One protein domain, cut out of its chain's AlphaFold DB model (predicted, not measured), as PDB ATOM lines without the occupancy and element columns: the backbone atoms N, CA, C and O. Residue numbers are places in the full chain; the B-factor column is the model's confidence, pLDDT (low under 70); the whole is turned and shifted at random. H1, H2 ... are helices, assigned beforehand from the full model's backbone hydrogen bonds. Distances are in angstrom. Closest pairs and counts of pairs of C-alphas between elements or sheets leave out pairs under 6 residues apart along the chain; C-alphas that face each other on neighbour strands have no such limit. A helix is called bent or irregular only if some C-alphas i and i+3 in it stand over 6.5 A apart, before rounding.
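Overview. This is residues 223 to 339 of the 443 residues of an uncharacterized protein of bacterium ADurb.Bin243 (UniProt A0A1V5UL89). One long helix, H4, is the spine of an elongated helical domain: H1 packs side by side with it, running opposite ways, and past its last residues the chain folds back as H5 and then turns again into H6, which packs on H4 with residues 285 to 293 of H4. Near the first end of H4, H3 stands steeply to it and makes a corner, with the short H2 packed on H3. The printed part has 117 residues with six named helices, H1 to H6 in chain order, and no named strand; the class is all helix. The whole is loose, with a radius of gyration of the C-alphas of 16.7 A and spans of 51 by 30 by 18 A.

Arrangement. H4, residues 269 to 296, is the hub and touches four other helices. H1, residues 223 to 237, touches it at a shallow tilt of 6 degrees, opposite ways; the closest C-alphas, of Glu 230 and Ile 283, are 6.1 A apart. H5, residues 301 to 316, touches residues 289 to 296 of H4 at a shallow tilt of 21 degrees, opposite ways, a helical hairpin whose closest C-alphas, of Ala 296 and Ala 304, are 4.6 A apart. H6, residues 323 to 339, touches H4 the same way at a shallow tilt of 9 degrees, closest at the C-alphas of Val 286 and Thr 325, 6.1 A. H5 and H6, also a helical hairpin, only just touch, with 3 pairs of C-alphas within 8 A, the closest being Leu 315 and Met 326 at 6.9 A. H4, H5 and H6 form an up and down bundle, each running against the one before it. H1 and H6 are only just apart, closest 8.0 A. H3, residues 255 to 266, touches H4 only at the corner, and only just, with 3 pairs within 8 A; the closest C-alphas, of Ile 265 and Ala 271, are 5.5 A apart. H2, residues 241 to 245, touches H3, closest at the C-alphas of Ala 241 and Ser 259, 5.4 A. H1 and H2 touch only at the corner, and only just, with 3 pairs. Every O i to N i+4 pair is within hydrogen-bond range in H1, H2, H3 and H4, against 10 of 12 in H5 and 11 of 13 in H6.

Along the chain. H4 is 40.8 A long, from C-alpha 269 at (22.784, 27.757, 2.350) to C-alpha 296 at (-5.961, 11.170, 26.033). H1 is 21.0 A, H2 6.5 A, H3 16.1 A, H5 21.6 A and H6 24.6 A long, and H6 ends at C-alpha 339 at (-2.304, 10.017, 38.774). H5 has a kink of 33 degrees near residue 308 and is only just irregular, with C-alphas 307 and 310 6.6 A apart.

Size, cuts and confidence. The C-alphas farthest apart, of Lys 267 and Pro 300, are 52.0 A apart. The printed part has no cut and no long link. The mean pLDDT of the printed part is 81.5, and residues 248 to 252, in the link from H2 to H3, are under 70.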
ATOM      1  N   GLY A 223      -0.253  21.836  27.778       80.69
ATOM      2  CA  GLY A 223      -0.301  22.974  26.860       80.69
ATOM      3  C   GLY A 223       0.791  24.010  27.139       80.69
ATOM      4  O   GLY A 223       1.455  24.464  26.205       80.69
ATOM      5  N   ASN A 224       1.011  24.341  28.415       79.62
ATOM      6  CA  ASN A 224       2.072  25.261  28.831       79.62
ATOM      7  C   ASN A 224       3.458  24.683  28.520       79.62
ATOM      8  O   ASN A 224       4.293  25.369  27.935       79.62
ATOM      9  N   GLU A 225       3.685  23.408  28.845       79.69
ATOM     10  CA  GLU A 225       4.972  22.750  28.614       79.69
ATOM     11  C   GLU A 225       5.287  22.626  27.119       79.69
ATOM     12  O   GLU A 225       6.401  22.931  26.694       79.69
ATOM     13  N   ARG A 226       4.284  22.292  26.295       84.44
ATOM     14  CA  ARG A 226       4.399  22.314  24.831       84.44
ATOM     15  C   ARG A 226       4.858  23.686  24.342       84.44
ATOM     16  O   ARG A 226       5.817  23.779  23.583       84.44
ATOM     17  N   SER A 227       4.196  24.750  24.799       83.38
ATOM     18  CA  SER A 227       4.542  26.121  24.410       83.38
ATOM     19  C   SER A 227       5.964  26.504  24.836       83.38
ATOM     20  O   SER A 227       6.650  27.211  24.096       83.38
ATOM     21  N   ASN A 228       6.413  26.046  26.007       80.88
ATOM     22  CA  ASN A 228       7.767  26.291  26.502       80.88
ATOM     23  C   ASN A 228       8.820  25.562  25.656       80.88
ATOM     24  O   ASN A 228       9.797  26.180  25.236       80.88
ATOM     25  N   ILE A 229       8.601  24.283  25.339       81.31
ATOM     26  CA  ILE A 229       9.511  23.495  24.494       81.31
ATOM     27  C   ILE A 229       9.584  24.087  23.083       81.31
ATOM     28  O   ILE A 229      10.678  24.288  22.558       81.31
ATOM     29  N   GLU A 230       8.446  24.440  22.479       85.31
ATOM     30  CA  GLU A 230       8.420  25.093  21.163       85.31
ATOM     31  C   GLU A 230       9.192  26.422  21.171       85.31
ATOM     32  O   GLU A 230       9.928  26.716  20.225       85.31
ATOM     33  N   LYS A 231       9.083  27.214  22.248       84.31
ATOM     34  CA  LYS A 231       9.867  28.447  22.422       84.31
ATOM     35  C   LYS A 231      11.370  28.153  22.467       84.31
ATOM     36  O   LYS A 231      12.125  28.829  21.772       84.31
ATOM     37  N   ILE A 232      11.800  27.145  23.229       81.81
ATOM     38  CA  ILE A 232      13.213  26.736  23.328       81.81
ATOM     39  C   ILE A 232      13.746  26.292  21.961       81.81
ATOM     40  O   ILE A 232      14.797  26.767  21.529       81.81
ATOM     41  N   ILE A 233      13.001  25.449  21.238       83.25
ATOM     42  CA  ILE A 233      13.384  24.995  19.893       83.25
ATOM     43  C   ILE A 233      13.559  26.196  18.953       83.25
ATOM     44  O   ILE A 233      14.562  26.287  18.249       83.25
ATOM     45  N   ARG A 234      12.630  27.162  18.972       86.19
ATOM     46  CA  ARG A 234      12.718  28.375  18.139       86.19
ATOM     47  C   ARG A 234      13.890  29.283  18.517       86.19
ATOM     48  O   ARG A 234      14.486  29.886  17.625       86.19
ATOM     49  N   LEU A 235      14.240  29.376  19.803       85.12
ATOM     50  CA  LEU A 235      15.421  30.118  20.259       85.12
ATOM     51  C   LEU A 235      16.704  29.503  19.684       85.12
ATOM     52  O   LEU A 235      17.492  30.221  19.069       85.12
ATOM     53  N   TYR A 236      16.866  28.181  19.770       81.00
ATOM     54  CA  TYR A 236      17.997  27.470  19.158       81.00
ATOM     55  C   TYR A 236      17.993  27.513  17.624       81.00
ATOM     56  O   TYR A 236      19.043  27.569  16.989       81.00
ATOM     57  N   ALA A 237      16.824  27.525  16.996       84.00
ATOM     58  CA  ALA A 237      16.725  27.645  15.544       84.00
ATOM     59  C   ALA A 237      17.049  29.058  15.032       84.00
ATOM     60  O   ALA A 237      17.349  29.237  13.852       84.00
ATOM     61  N   SER A 238      16.997  30.076  15.902       86.19
ATOM     62  CA  SER A 238      17.300  31.459  15.519       86.19
ATOM     63  C   SER A 238      18.778  31.686  15.185       86.19
ATOM     64  O   SER A 238      19.101  32.671  14.518       86.19
ATOM     65  N   LEU A 239      19.673  30.788  15.625       85.06
ATOM     66  CA  LEU A 239      21.128  30.922  15.477       85.06
ATOM     67  C   LEU A 239      21.663  32.257  16.033       85.06
ATOM     68  O   LEU A 239      22.671  32.784  15.553       85.06
ATOM     69  N   ASP A 240      20.965  32.827  17.017       86.69
ATOM     70  CA  ASP A 240      21.302  34.070  17.707       86.69
ATOM     71  C   ASP A 240      21.817  33.750  19.114       86.69
ATOM     72  O   ASP A 240      21.069  33.285  19.978       86.69
ATOM     73  N   ALA A 241      23.120  33.936  19.322       82.19
ATOM     74  CA  ALA A 241      23.774  33.579  20.575       82.19
ATOM     75  C   ALA A 241      23.338  34.475  21.743       82.19
ATOM     76  O   ALA A 241      23.282  33.993  22.872       82.19
ATOM     77  N   GLU A 242      22.970  35.736  21.488       84.88
ATOM     78  CA  GLU A 242      22.490  36.631  22.545       84.88
ATOM     79  C   GLU A 242      21.123  36.180  23.063       84.88
ATOM     80  O   GLU A 242      20.896  36.168  24.268       84.88
ATOM     81  N   LYS A 243      20.253  35.680  22.180       83.44
ATOM     82  CA  LYS A 243      18.966  35.093  22.591       83.44
ATOM     83  C   LYS A 243      19.124  33.801  23.385       83.44
ATOM     84  O   LYS A 243      18.321  33.524  24.266       83.44
ATOM     85  N   VAL A 244      20.152  32.998  23.102       79.56
ATOM     86  CA  VAL A 244      20.419  31.773  23.878       79.56
ATOM     87  C   VAL A 244      20.906  32.094  25.293       79.56
ATOM     88  O   VAL A 244      20.577  31.352  26.216       79.56
ATOM     89  N   LYS A 245      21.599  33.224  25.507       80.12
ATOM     90  CA  LYS A 245      21.971  33.678  26.863       80.12
ATOM     91  C   LYS A 245      20.757  33.941  27.758       80.12
ATOM     92  O   LYS A 245      20.874  33.834  28.975       80.12
ATOM     93  N   GLU A 246      19.587  34.230  27.182       76.06
ATOM     94  CA  GLU A 246      18.346  34.428  27.942       76.06
ATOM     95  C   GLU A 246      17.867  33.155  28.661       76.06
ATOM     96  O   GLU A 246      17.064  33.255  29.587       76.06
ATOM     97  N   LEU A 247      18.361  31.967  28.280       70.44
ATOM     98  CA  LEU A 247      17.940  30.696  28.875       70.44
ATOM     99  C   LEU A 247      18.476  30.461  30.301       70.44
ATOM    100  O   LEU A 247      17.945  29.574  30.949       70.44
ATOM    101  N   LYS A 248      19.437  31.262  30.801       61.50
ATOM    102  CA  LYS A 248      20.053  31.237  32.157       61.50
ATOM    103  C   LYS A 248      20.593  29.874  32.644       61.50
ATOM    104  O   LYS A 248      21.799  29.756  32.824       61.50
ATOM    105  N   GLU A 249      19.747  28.857  32.801       55.88
ATOM    106  CA  GLU A 249      20.076  27.466  33.136       55.88
ATOM    107  C   GLU A 249      19.343  26.500  32.180       55.88
ATOM    108  O   GLU A 249      18.178  26.693  31.845       55.88
ATOM    109  N   GLY A 250      20.021  25.444  31.716       53.88
ATOM    110  CA  GLY A 250      19.418  24.440  30.821       53.88
ATOM    111  C   GLY A 250      19.703  24.630  29.329       53.88
ATOM    112  O   GLY A 250      19.081  23.970  28.492       53.88
ATOM    113  N   ALA A 251      20.661  25.491  28.975       62.62
ATOM    114  CA  ALA A 251      21.157  25.541  27.611       62.62
ATOM    115  C   ALA A 251      21.895  24.233  27.248       62.62
ATOM    116  O   ALA A 251      22.787  23.803  27.974       62.62
ATOM    117  N   ILE A 252      21.554  23.615  26.109       68.19
ATOM    118  CA  ILE A 252      22.189  22.381  25.598       68.19
ATOM    119  C   ILE A 252      23.700  22.586  25.399       68.19
ATOM    120  O   ILE A 252      24.497  21.687  25.658       68.19
ATOM    121  N   TYR A 253      24.089  23.785  24.959       71.69
ATOM    122  CA  TYR A 253      25.475  24.197  24.766       71.69
ATOM    123  C   TYR A 253      25.718  25.560  25.420       71.69
ATOM    124  O   TYR A 253      24.814  26.404  25.381       71.69
ATOM    125  N   PRO A 254      26.932  25.817  25.946       79.44
ATOM    126  CA  PRO A 254      27.338  27.158  26.355       79.44
ATOM    127  C   PRO A 254      27.157  28.170  25.209       79.44
ATOM    128  O   PRO A 254      27.381  27.803  24.045       79.44
ATOM    129  N   PRO A 255      26.789  29.434  25.496       81.38
ATOM    130  CA  PRO A 255      26.593  30.464  24.473       81.38
ATOM    131  C   PRO A 255      27.785  30.623  23.522       81.38
ATOM    132  O   PRO A 255      27.599  30.855  22.329       81.38
ATOM    133  N   GLU A 256      29.008  30.440  24.020       84.88
ATOM    134  CA  GLU A 256      30.245  30.531  23.245       84.88
ATOM    135  C   GLU A 256      30.329  29.400  22.212       84.88
ATOM    136  O   GLU A 256      30.566  29.648  21.029       84.88
ATOM    137  N   VAL A 257      30.057  28.161  22.630       83.69
ATOM    138  CA  VAL A 257      30.040  26.983  21.746       83.69
ATOM    139  C   VAL A 257      28.947  27.132  20.693       83.69
ATOM    140  O   VAL A 257      29.170  26.888  19.505       83.69
ATOM    141  N   TYR A 258      27.772  27.601  21.111       85.50
ATOM    142  CA  TYR A 258      26.668  27.867  20.203       85.50
ATOM    143  C   TYR A 258      26.998  28.969  19.184       85.50
ATOM    144  O   TYR A 258      26.639  28.840  18.015       85.50
ATOM    145  N   SER A 259      27.734  30.015  19.579       86.56
ATOM    146  CA  SER A 259      28.150  31.086  18.665       86.56
ATOM    147  C   SER A 259      29.035  30.570  17.519       86.56
ATOM    148  O   SER A 259      28.834  30.953  16.366       86.56
ATOM    149  N   ILE A 260      29.948  29.637  17.818       89.31
ATOM    150  CA  ILE A 260      30.839  29.001  16.838       89.31
ATOM    151  C   ILE A 260      30.024  28.144  15.863       89.31
ATOM    152  O   ILE A 260      30.161  28.289  14.648       89.31
ATOM    153  N   LEU A 261      29.125  27.302  16.386       85.44
ATOM    154  CA  LEU A 261      28.235  26.466  15.571       85.44
ATOM    155  C   LEU A 261      27.347  27.313  14.654       85.44
ATOM    156  O   LEU A 261      27.246  27.048  13.456       85.44
ATOM    157  N   ALA A 262      26.736  28.367  15.198       87.50
ATOM    158  CA  ALA A 262      25.887  29.278  14.445       87.50
ATOM    159  C   ALA A 262      26.658  29.989  13.323       87.50
ATOM    160  O   ALA A 262      26.132  30.127  12.217       87.50
ATOM    161  N   ALA A 263      27.896  30.425  13.583       90.81
ATOM    162  CA  ALA A 263      28.748  31.050  12.577       90.81
ATOM    163  C   ALA A 263      29.075  30.089  11.426       90.81
ATOM    164  O   ALA A 263      29.082  30.512  10.273       90.81
ATOM    165  N   GLU A 264      29.298  28.807  11.716       90.50
ATOM    166  CA  GLU A 264      29.584  27.803  10.691       90.50
ATOM    167  C   GLU A 264      28.344  27.451   9.859       90.50
ATOM    168  O   GLU A 264      28.390  27.480   8.630       90.50
ATOM    169  N   ILE A 265      27.198  27.216  10.507       89.56
ATOM    170  CA  ILE A 265      25.934  26.900   9.819       89.56
ATOM    171  C   ILE A 265      25.543  28.028   8.852       89.56
ATOM    172  O   ILE A 265      25.139  27.763   7.718       89.56
ATOM    173  N   LYS A 266      25.717  29.292   9.263       91.31
ATOM    174  CA  LYS A 266      25.386  30.472   8.446       91.31
ATOM    175  C   LYS A 266      26.221  30.596   7.166       91.31
ATOM    176  O   LYS A 266      25.774  31.269   6.241       91.31
ATOM    177  N   LYS A 267      27.389  29.946   7.073       93.88
ATOM    178  CA  LYS A 267      28.229  29.962   5.859       93.88
ATOM    179  C   LYS A 267      27.649  29.123   4.719       93.88
ATOM    180  O   LYS A 267      28.028  29.328   3.570       93.88
ATOM    181  N   SER A 268      26.743  28.186   5.011       93.75
ATOM    182  CA  SER A 268      26.225  27.231   4.029       93.75
ATOM    183  C   SER A 268      24.706  27.358   3.853       93.75
ATOM    184  O   SER A 268      23.944  27.021   4.765       93.75
ATOM    185  N   PRO A 269      24.217  27.758   2.659       91.06
ATOM    186  CA  PRO A 269      22.784  27.757   2.350       91.06
ATOM    187  C   PRO A 269      22.135  26.377   2.516       91.06
ATOM    188  O   PRO A 269      20.978  26.274   2.925       91.06
ATOM    189  N   PHE A 270      22.888  25.308   2.235       91.12
ATOM    190  CA  PHE A 270      22.442  23.935   2.456       91.12
ATOM    191  C   PHE A 270      22.278  23.636   3.950       91.12
ATOM    192  O   PHE A 270      21.212  23.176   4.353       91.12
ATOM    193  N   ALA A 271      23.275  23.961   4.782       87.81
ATOM    194  CA  ALA A 271      23.191  23.751   6.230       87.81
ATOM    195  C   ALA A 271      22.031  24.543   6.854       87.81
ATOM    196  O   ALA A 271      21.282  24.006   7.665       87.81
ATOM    197  N   MET A 272      21.811  25.784   6.406       88.69
ATOM    198  CA  MET A 272      20.655  26.593   6.809       88.69
ATOM    199  C   MET A 272      19.316  25.943   6.435       88.69
ATOM    200  O   MET A 272      18.378  25.960   7.233       88.69
ATOM    201  N   LYS A 273      19.207  25.358   5.234       88.12
ATOM    202  CA  LYS A 273      18.000  24.631   4.806       88.12
ATOM    203  C   LYS A 273      17.764  23.391   5.669       88.12
ATOM    204  O   LYS A 273      16.639  23.164   6.102       88.12
ATOM    205  N   VAL A 274      18.818  22.625   5.942       84.75
ATOM    206  CA  VAL A 274      18.761  21.429   6.793       84.75
ATOM    207  C   VAL A 274      18.346  21.792   8.223       84.75
ATOM    208  O   VAL A 274      17.423  21.183   8.754       84.75
ATOM    209  N   ALA A 275      18.941  22.830   8.821       84.25
ATOM    210  CA  ALA A 275      18.593  23.292  10.166       84.25
ATOM    211  C   ALA A 275      17.111  23.687  10.292       84.25
ATOM    212  O   ALA A 275      16.457  23.335  11.276       84.25
ATOM    213  N   ARG A 276      16.553  24.367   9.279       85.38
ATOM    214  CA  ARG A 276      15.120  24.702   9.233       85.38
ATOM    215  C   ARG A 276      14.240  23.457   9.157       85.38
ATOM    216  O   ARG A 276      13.314  23.347   9.948       85.38
ATOM    217  N   LEU A 277      14.564  22.508   8.276       86.06
ATOM    218  CA  LEU A 277      13.799  21.263   8.134       86.06
ATOM    219  C   LEU A 277      13.739  20.475   9.450       86.06
ATOM    220  O   LEU A 277      12.651  20.117   9.889       86.06
ATOM    221  N   TYR A 278      14.881  20.286  10.119       83.38
ATOM    222  CA  TYR A 278      14.919  19.622  11.427       83.38
ATOM    223  C   TYR A 278      14.149  20.391  12.507       83.38
ATOM    224  O   TYR A 278      13.550  19.779  13.387       83.38
ATOM    225  N   THR A 279      14.150  21.726  12.450       85.31
ATOM    226  CA  THR A 279      13.388  22.569  13.385       85.31
ATOM    227  C   THR A 279      11.884  22.396  13.187       85.31
ATOM    228  O   THR A 279      11.162  22.168  14.157       85.31
ATOM    229  N   ASP A 280      11.409  22.498  11.945       88.25
ATOM    230  CA  ASP A 280       9.988  22.377  11.617       88.25
ATOM    231  C   ASP A 280       9.470  20.972  11.953       88.25
ATOM    232  O   ASP A 280       8.402  20.830  12.549       88.25
ATOM    233  N   GLU A 281      10.265  19.938  11.660       87.19
ATOM    234  CA  GLU A 281       9.955  18.558  12.032       87.19
ATOM    235  C   GLU A 281       9.919  18.369  13.557       87.19
ATOM    236  O   GLU A 281       8.980  17.769  14.080       87.19
ATOM    237  N   ALA A 282      10.890  18.918  14.293       85.44
ATOM    238  CA  ALA A 282      10.916  18.855  15.754       85.44
ATOM    239  C   ALA A 282       9.675  19.501  16.385       85.44
ATOM    240  O   ALA A 282       9.069  18.919  17.285       85.44
ATOM    241  N   ILE A 283       9.278  20.683  15.899       88.44
ATOM    242  CA  ILE A 283       8.066  21.371  16.356       88.44
ATOM    243  C   ILE A 283       6.835  20.521  16.042       88.44
ATOM    244  O   ILE A 283       6.019  20.302  16.931       88.44
ATOM    245  N   ALA A 284       6.725  19.979  14.825       89.25
ATOM    246  CA  ALA A 284       5.602  19.129  14.441       89.25
ATOM    247  C   ALA A 284       5.480  17.880  15.332       89.25
ATOM    248  O   ALA A 284       4.381  17.577  15.800       89.25
ATOM    249  N   GLN A 285       6.592  17.193  15.624       87.12
ATOM    250  CA  GLN A 285       6.610  16.018  16.505       87.12
ATOM    251  C   GLN A 285       6.175  16.376  17.937       87.12
ATOM    252  O   GLN A 285       5.305  15.711  18.503       87.12
ATOM    253  N   VAL A 286       6.712  17.465  18.505       85.69
ATOM    254  CA  VAL A 286       6.317  17.953  19.840       85.69
ATOM    255  C   VAL A 286       4.832  18.320  19.865       85.69
ATOM    256  O   VAL A 286       4.107  17.890  20.767       85.69
ATOM    257  N   SER A 287       4.340  19.064  18.872       88.31
ATOM    258  CA  SER A 287       2.931  19.450  18.818       88.31
ATOM    259  C   SER A 287       2.004  18.239  18.672       88.31
ATOM    260  O   SER A 287       0.970  18.202  19.344       88.31
ATOM    261  N   GLU A 288       2.358  17.246  17.844       87.19
ATOM    262  CA  GLU A 288       1.595  16.001  17.667       87.19
ATOM    263  C   GLU A 288       1.429  15.271  19.005       87.19
ATOM    264  O   GLU A 288       0.306  14.977  19.422       87.19
ATOM    265  N   ILE A 289       2.536  15.020  19.708       84.19
ATOM    266  CA  ILE A 289       2.541  14.230  20.943       84.19
ATOM    267  C   ILE A 289       1.805  14.943  22.057       84.19
ATOM    268  O   ILE A 289       0.873  14.385  22.627       84.19
ATOM    269  N   PHE A 290       2.162  16.189  22.355       84.25
ATOM    270  CA  PHE A 290       1.529  16.903  23.461       84.25
ATOM    271  C   PHE A 290       0.026  17.095  23.233       84.25
ATOM    272  O   PHE A 290      -0.744  17.075  24.192       84.25
ATOM    273  N   SER A 291      -0.411  17.218  21.974       85.81
ATOM    274  CA  SER A 291      -1.840  17.249  21.645       85.81
ATOM    275  C   SER A 291      -2.495  15.884  21.866       85.81
ATOM    276  O   SER A 291      -3.512  15.821  22.551       85.81
ATOM    277  N   LYS A 292      -1.897  14.783  21.381       85.19
ATOM    278  CA  LYS A 292      -2.395  13.415  21.627       85.19
ATOM    279  C   LYS A 292      -2.539  13.117  23.119       85.19
ATOM    280  O   LYS A 292      -3.588  12.649  23.550       85.19
ATOM    281  N   TYR A 293      -1.530  13.455  23.917       82.69
ATOM    282  CA  TYR A 293      -1.570  13.296  25.373       82.69
ATOM    283  C   TYR A 293      -2.606  14.204  26.040       82.69
ATOM    284  O   TYR A 293      -3.299  13.773  26.960       82.69
ATOM    285  N   GLY A 294      -2.747  15.445  25.570       83.25
ATOM    286  CA  GLY A 294      -3.766  16.371  26.062       83.25
ATOM    287  C   GLY A 294      -5.194  15.886  25.806       83.25
ATOM    288  O   GLY A 294      -6.067  16.111  26.642       83.25
ATOM    289  N   GLU A 295      -5.430  15.203  24.684       85.75
ATOM    290  CA  GLU A 295      -6.716  14.570  24.379       85.75
ATOM    291  C   GLU A 295      -6.919  13.272  25.171       85.75
ATOM    292  O   GLU A 295      -7.974  13.094  25.777       85.75
ATOM    293  N   ALA A 296      -5.899  12.408  25.256       85.25
ATOM    294  CA  ALA A 296      -5.961  11.170  26.033       85.25
ATOM    295  C   ALA A 296      -6.253  11.434  27.520       85.25
ATOM    296  O   ALA A 296      -7.027  10.709  28.136       85.25
ATOM    297  N   ALA A 297      -5.719  12.520  28.081       80.50
ATOM    298  CA  ALA A 297      -5.974  12.934  29.458       80.50
ATOM    299  C   ALA A 297      -7.445  13.266  29.783       80.50
ATOM    300  O   ALA A 297      -7.789  13.418  30.955       80.50
ATOM    301  N   LYS A 298      -8.312  13.424  28.774       83.69
ATOM    302  CA  LYS A 298      -9.756  13.649  28.961       83.69
ATOM    303  C   LYS A 298     -10.548  12.347  29.050       83.69
ATOM    304  O   LYS A 298     -11.724  12.379  29.410       83.69
ATOM    305  N   LEU A 299      -9.936  11.234  28.665       87.12
ATOM    306  CA  LEU A 299     -10.578   9.932  28.606       87.12
ATOM    307  C   LEU A 299     -10.394   9.182  29.936       87.12
ATOM    308  O   LEU A 299      -9.425   9.433  30.659       87.12
ATOM    309  N   PRO A 300     -11.286   8.231  30.263       87.62
ATOM    310  CA  PRO A 300     -11.025   7.251  31.313       87.62
ATOM    311  C   PRO A 300      -9.696   6.519  31.076       87.62
ATOM    312  O   PRO A 300      -9.294   6.324  29.929       87.62
ATOM    313  N   PHE A 301      -9.030   6.067  32.146       86.81
ATOM    314  CA  PHE A 301      -7.675   5.501  32.064       86.81
ATOM    315  C   PHE A 301      -7.545   4.385  31.019       86.81
ATOM    316  O   PHE A 301      -6.626   4.415  30.207       86.81
ATOM    317  N   LYS A 302      -8.487   3.436  31.000       85.06
ATOM    318  CA  LYS A 302      -8.523   2.322  30.040       85.06
ATOM    319  C   LYS A 302      -8.510   2.784  28.581       85.06
ATOM    320  O   LYS A 302      -7.822   2.192  27.751       85.06
ATOM    321  N   ASP A 303      -9.261   3.835  28.275       87.06
ATOM    322  CA  ASP A 303      -9.369   4.374  26.920       87.06
ATOM    323  C   ASP A 303      -8.155   5.244  26.582       87.06
ATOM    324  O   ASP A 303      -7.615   5.153  25.480       87.06
ATOM    325  N   ALA A 304      -7.663   6.021  27.553       85.94
ATOM    326  CA  ALA A 304      -6.427   6.784  27.432       85.94
ATOM    327  C   ALA A 304      -5.219   5.871  27.161       85.94
ATOM    328  O   ALA A 304      -4.417   6.157  26.279       85.94
ATOM    329  N   PHE A 305      -5.108   4.750  27.879       84.25
ATOM    330  CA  PHE A 305      -4.034   3.773  27.712       84.25
ATOM    331  C   PHE A 305      -4.011   3.204  26.289       84.25
ATOM    332  O   PHE A 305      -2.972   3.218  25.633       84.25
ATOM    333  N   LYS A 306      -5.175   2.799  25.766       84.50
ATOM    334  CA  LYS A 306      -5.307   2.338  24.376       84.50
ATOM    335  C   LYS A 306      -4.967   3.429  23.362       84.50
ATOM    336  O   LYS A 306      -4.265   3.161  22.394       84.50
ATOM    337  N   ALA A 307      -5.438   4.657  23.585       84.19
ATOM    338  CA  ALA A 307      -5.172   5.783  22.689       84.19
ATOM    339  C   ALA A 307      -3.678   6.151  22.619       84.19
ATOM    340  O   ALA A 307      -3.212   6.661  21.600       84.19
ATOM    341  N   LEU A 308      -2.922   5.895  23.690       84.12
ATOM    342  CA  LEU A 308      -1.489   6.183  23.769       84.12
ATOM    343  C   LEU A 308      -0.602   5.022  23.297       84.12
ATOM    344  O   LEU A 308       0.551   5.254  22.937       84.12
ATOM    345  N   GLU A 309      -1.137   3.804  23.197       82.88
ATOM    346  CA  GLU A 309      -0.401   2.622  22.729       82.88
ATOM    347  C   GLU A 309       0.190   2.821  21.318       82.88
ATOM    348  O   GLU A 309       1.302   2.385  21.022       82.88
ATOM    349  N   GLU A 310      -0.522   3.530  20.436       77.19
ATOM    350  CA  GLU A 310      -0.023   3.879  19.099       77.19
ATOM    351  C   GLU A 310       1.176   4.837  19.145       77.19
ATOM    352  O   GLU A 310       2.097   4.721  18.332       77.19
ATOM    353  N   ALA A 311       1.191   5.781  20.093       77.12
ATOM    354  CA  ALA A 311       2.311   6.702  20.273       77.12
ATOM    355  C   ALA A 311       3.553   5.964  20.795       77.12
ATOM    356  O   ALA A 311       4.655   6.220  20.309       77.12
ATOM    357  N   ASP A 312       3.366   4.997  21.696       78.88
ATOM    358  CA  ASP A 312       4.436   4.129  22.198       78.88
ATOM    359  C   ASP A 312       4.999   3.217  21.097       78.88
ATOM    360  O   ASP A 312       6.218   3.074  20.953       78.88
ATOM    361  N   LYS A 313       4.129   2.645  20.253       83.56
ATOM    362  CA  LYS A 313       4.545   1.877  19.065       83.56
ATOM    363  C   LYS A 313       5.360   2.735  18.100       83.56
ATOM    364  O   LYS A 313       6.422   2.312  17.656       83.56
ATOM    365  N   LYS A 314       4.912   3.964  17.819       81.00
ATOM    366  CA  LYS A 314       5.640   4.897  16.945       81.00
ATOM    367  C   LYS A 314       6.988   5.316  17.541       81.00
ATOM    368  O   LYS A 314       7.950   5.465  16.795       81.00
ATOM    369  N   LEU A 315       7.091   5.468  18.863       77.12
ATOM    370  CA  LEU A 315       8.370   5.722  19.534       77.12
ATOM    371  C   LEU A 315       9.331   4.537  19.378       77.12
ATOM    372  O   LEU A 315      10.467   4.714  18.944       77.12
ATOM    373  N   THR A 316       8.872   3.329  19.704       78.75
ATOM    374  CA  THR A 316       9.700   2.110  19.650       78.75
ATOM    375  C   THR A 316      10.115   1.730  18.229       78.75
ATOM    376  O   THR A 316      11.189   1.164  18.042       78.75
ATOM    377  N   SER A 317       9.326   2.097  17.217       82.88
ATOM    378  CA  SER A 317       9.660   1.882  15.808       82.88
ATOM    379  C   SER A 317      10.583   2.953  15.209       82.88
ATOM    380  O   SER A 317      10.801   2.937  13.998       82.88
ATOM    381  N   GLY A 318      11.072   3.920  15.996       77.56
ATOM    382  CA  GLY A 318      11.896   5.031  15.494       77.56
ATOM    383  C   GLY A 318      11.120   6.050  14.649       77.56
ATOM    384  O   GLY A 318      11.697   6.761  13.836       77.56
ATOM    385  N   GLY A 319       9.796   6.119  14.808       77.25
ATOM    386  CA  GLY A 319       8.940   7.103  14.142       77.25
ATOM    387  C   GLY A 319       8.994   8.498  14.772       77.25
ATOM    388  O   GLY A 319       8.383   9.429  14.245       77.25
ATOM    389  N   TYR A 320       9.714   8.645  15.887       76.00
ATOM    390  CA  TYR A 320      10.065   9.926  16.480       76.00
ATOM    391  C   TYR A 320      11.573  10.013  16.692       76.00
ATOM    392  O   TYR A 320      12.154   9.194  17.400       76.00
ATOM    393  N   ASN A 321      12.181  11.051  16.119       72.00
ATOM    394  CA  ASN A 321      13.638  11.231  16.099       72.00
ATOM    395  C   ASN A 321      14.096  12.437  16.931       72.00
ATOM    396  O   ASN A 321      15.289  12.722  17.023       72.00
ATOM    397  N   ASN A 322      13.158  13.174  17.529       74.19
ATOM    398  CA  ASN A 322      13.458  14.314  18.377       74.19
ATOM    399  C   ASN A 322      13.661  13.901  19.849       74.19
ATOM    400  O   ASN A 322      12.821  13.223  20.441       74.19
ATOM    401  N   PHE A 323      14.739  14.393  20.469       73.00
ATOM    402  CA  PHE A 323      15.084  14.105  21.866       73.00
ATOM    403  C   PHE A 323      13.955  14.424  22.857       73.00
ATOM    404  O   PHE A 323      13.636  13.578  23.691       73.00
ATOM    405  N   PHE A 324      13.319  15.601  22.756       71.69
ATOM    406  CA  PHE A 324      12.245  16.005  23.675       71.69
ATOM    407  C   PHE A 324      11.090  15.015  23.629       71.69
ATOM    408  O   PHE A 324      10.590  14.593  24.662       71.69
ATOM    409  N   THR A 325      10.731  14.566  22.433       71.50
ATOM    410  CA  THR A 325       9.717  13.533  22.246       71.50
ATOM    411  C   THR A 325      10.102  12.211  22.917       71.50
ATOM    412  O   THR A 325       9.297  11.642  23.659       71.50
ATOM    413  N   MET A 326      11.333  11.739  22.689       72.81
ATOM    414  CA  MET A 326      11.811  10.462  23.226       72.81
ATOM    415  C   MET A 326      11.828  10.436  24.757       72.81
ATOM    416  O   MET A 326      11.542   9.400  25.353       72.81
ATOM    417  N   VAL A 327      12.133  11.567  25.402       71.62
ATOM    418  CA  VAL A 327      12.129  11.667  26.870       71.62
ATOM    419  C   VAL A 327      10.747  11.986  27.439       71.62
ATOM    420  O   VAL A 327      10.429  11.557  28.545       71.62
ATOM    421  N   SER A 328       9.905  12.722  26.715       70.12
ATOM    422  CA  SER A 328       8.583  13.125  27.191       70.12
ATOM    423  C   SER A 328       7.609  11.950  27.281       70.12
ATOM    424  O   SER A 328       6.967  11.791  28.317       70.12
ATOM    425  N   ILE A 329       7.519  11.108  26.243       73.69
ATOM    426  CA  ILE A 329       6.523  10.021  26.144       73.69
ATOM    427  C   ILE A 329       6.555   9.072  27.364       73.69
ATOM    428  O   ILE A 329       5.535   8.965  28.058       73.69
ATOM    429  N   PRO A 330       7.697   8.451  27.731       72.50
ATOM    430  CA  PRO A 330       7.729   7.516  28.859       72.50
ATOM    431  C   PRO A 330       7.409   8.196  30.196       72.50
ATOM    432  O   PRO A 330       6.752   7.616  31.065       72.50
ATOM    433  N   ASN A 331       7.849   9.447  30.361       71.94
ATOM    434  CA  ASN A 331       7.590  10.223  31.568       71.94
ATOM    435  C   ASN A 331       6.109  10.596  31.699       71.94
ATOM    436  O   ASN A 331       5.570  10.549  32.807       71.94
ATOM    437  N   PHE A 332       5.426  10.889  30.590       72.19
ATOM    438  CA  PHE A 332       3.989  11.139  30.597       72.19
ATOM    439  C   PHE A 332       3.174   9.894  30.907       72.19
ATOM    440  O   PHE A 332       2.278   9.970  31.746       72.19
ATOM    441  N   ASN A 333       3.504   8.748  30.308       74.31
ATOM    442  CA  ASN A 333       2.822   7.491  30.629       74.31
ATOM    443  C   ASN A 333       2.973   7.167  32.117       74.31
ATOM    444  O   ASN A 333       1.990   6.882  32.804       74.31
ATOM    445  N   ARG A 334       4.189   7.320  32.655       73.94
ATOM    446  CA  ARG A 334       4.448   7.160  34.088       73.94
ATOM    447  C   ARG A 334       3.628   8.136  34.933       73.94
ATOM    448  O   ARG A 334       3.056   7.721  35.940       73.94
ATOM    449  N   ALA A 335       3.559   9.409  34.544       72.94
ATOM    450  CA  ALA A 335       2.777  10.414  35.256       72.94
ATOM    451  C   ALA A 335       1.275  10.085  35.242       72.94
ATOM    452  O   ALA A 335       0.643  10.133  36.294       72.94
ATOM    453  N   ASN A 336       0.721   9.683  34.095       77.06
ATOM    454  CA  ASN A 336      -0.686   9.309  33.958       77.06
ATOM    455  C   ASN A 336      -1.041   8.105  34.845       77.06
ATOM    456  O   ASN A 336      -2.000   8.155  35.614       77.06
ATOM    457  N   THR A 337      -0.206   7.063  34.835       79.69
ATOM    458  CA  THR A 337      -0.363   5.907  35.728       79.69
ATOM    459  C   THR A 337      -0.270   6.309  37.197       79.69
ATOM    460  O   THR A 337      -1.067   5.855  38.014       79.69
ATOM    461  N   MET A 338       0.662   7.193  37.567       78.00
ATOM    462  CA  MET A 338       0.767   7.686  38.945       78.00
ATOM    463  C   MET A 338      -0.464   8.489  39.384       78.00
ATOM    464  O   MET A 338      -0.886   8.360  40.532       78.00
ATOM    465  N   ILE A 339      -1.060   9.285  38.493       80.31
ATOM    466  CA  ILE A 339      -2.304  10.017  38.774       80.31
ATOM    467  C   ILE A 339      -3.447   9.036  39.020       80.31
ATOM    468  O   ILE A 339      -4.110   9.138  40.051       80.31
TER     469      ILE A 339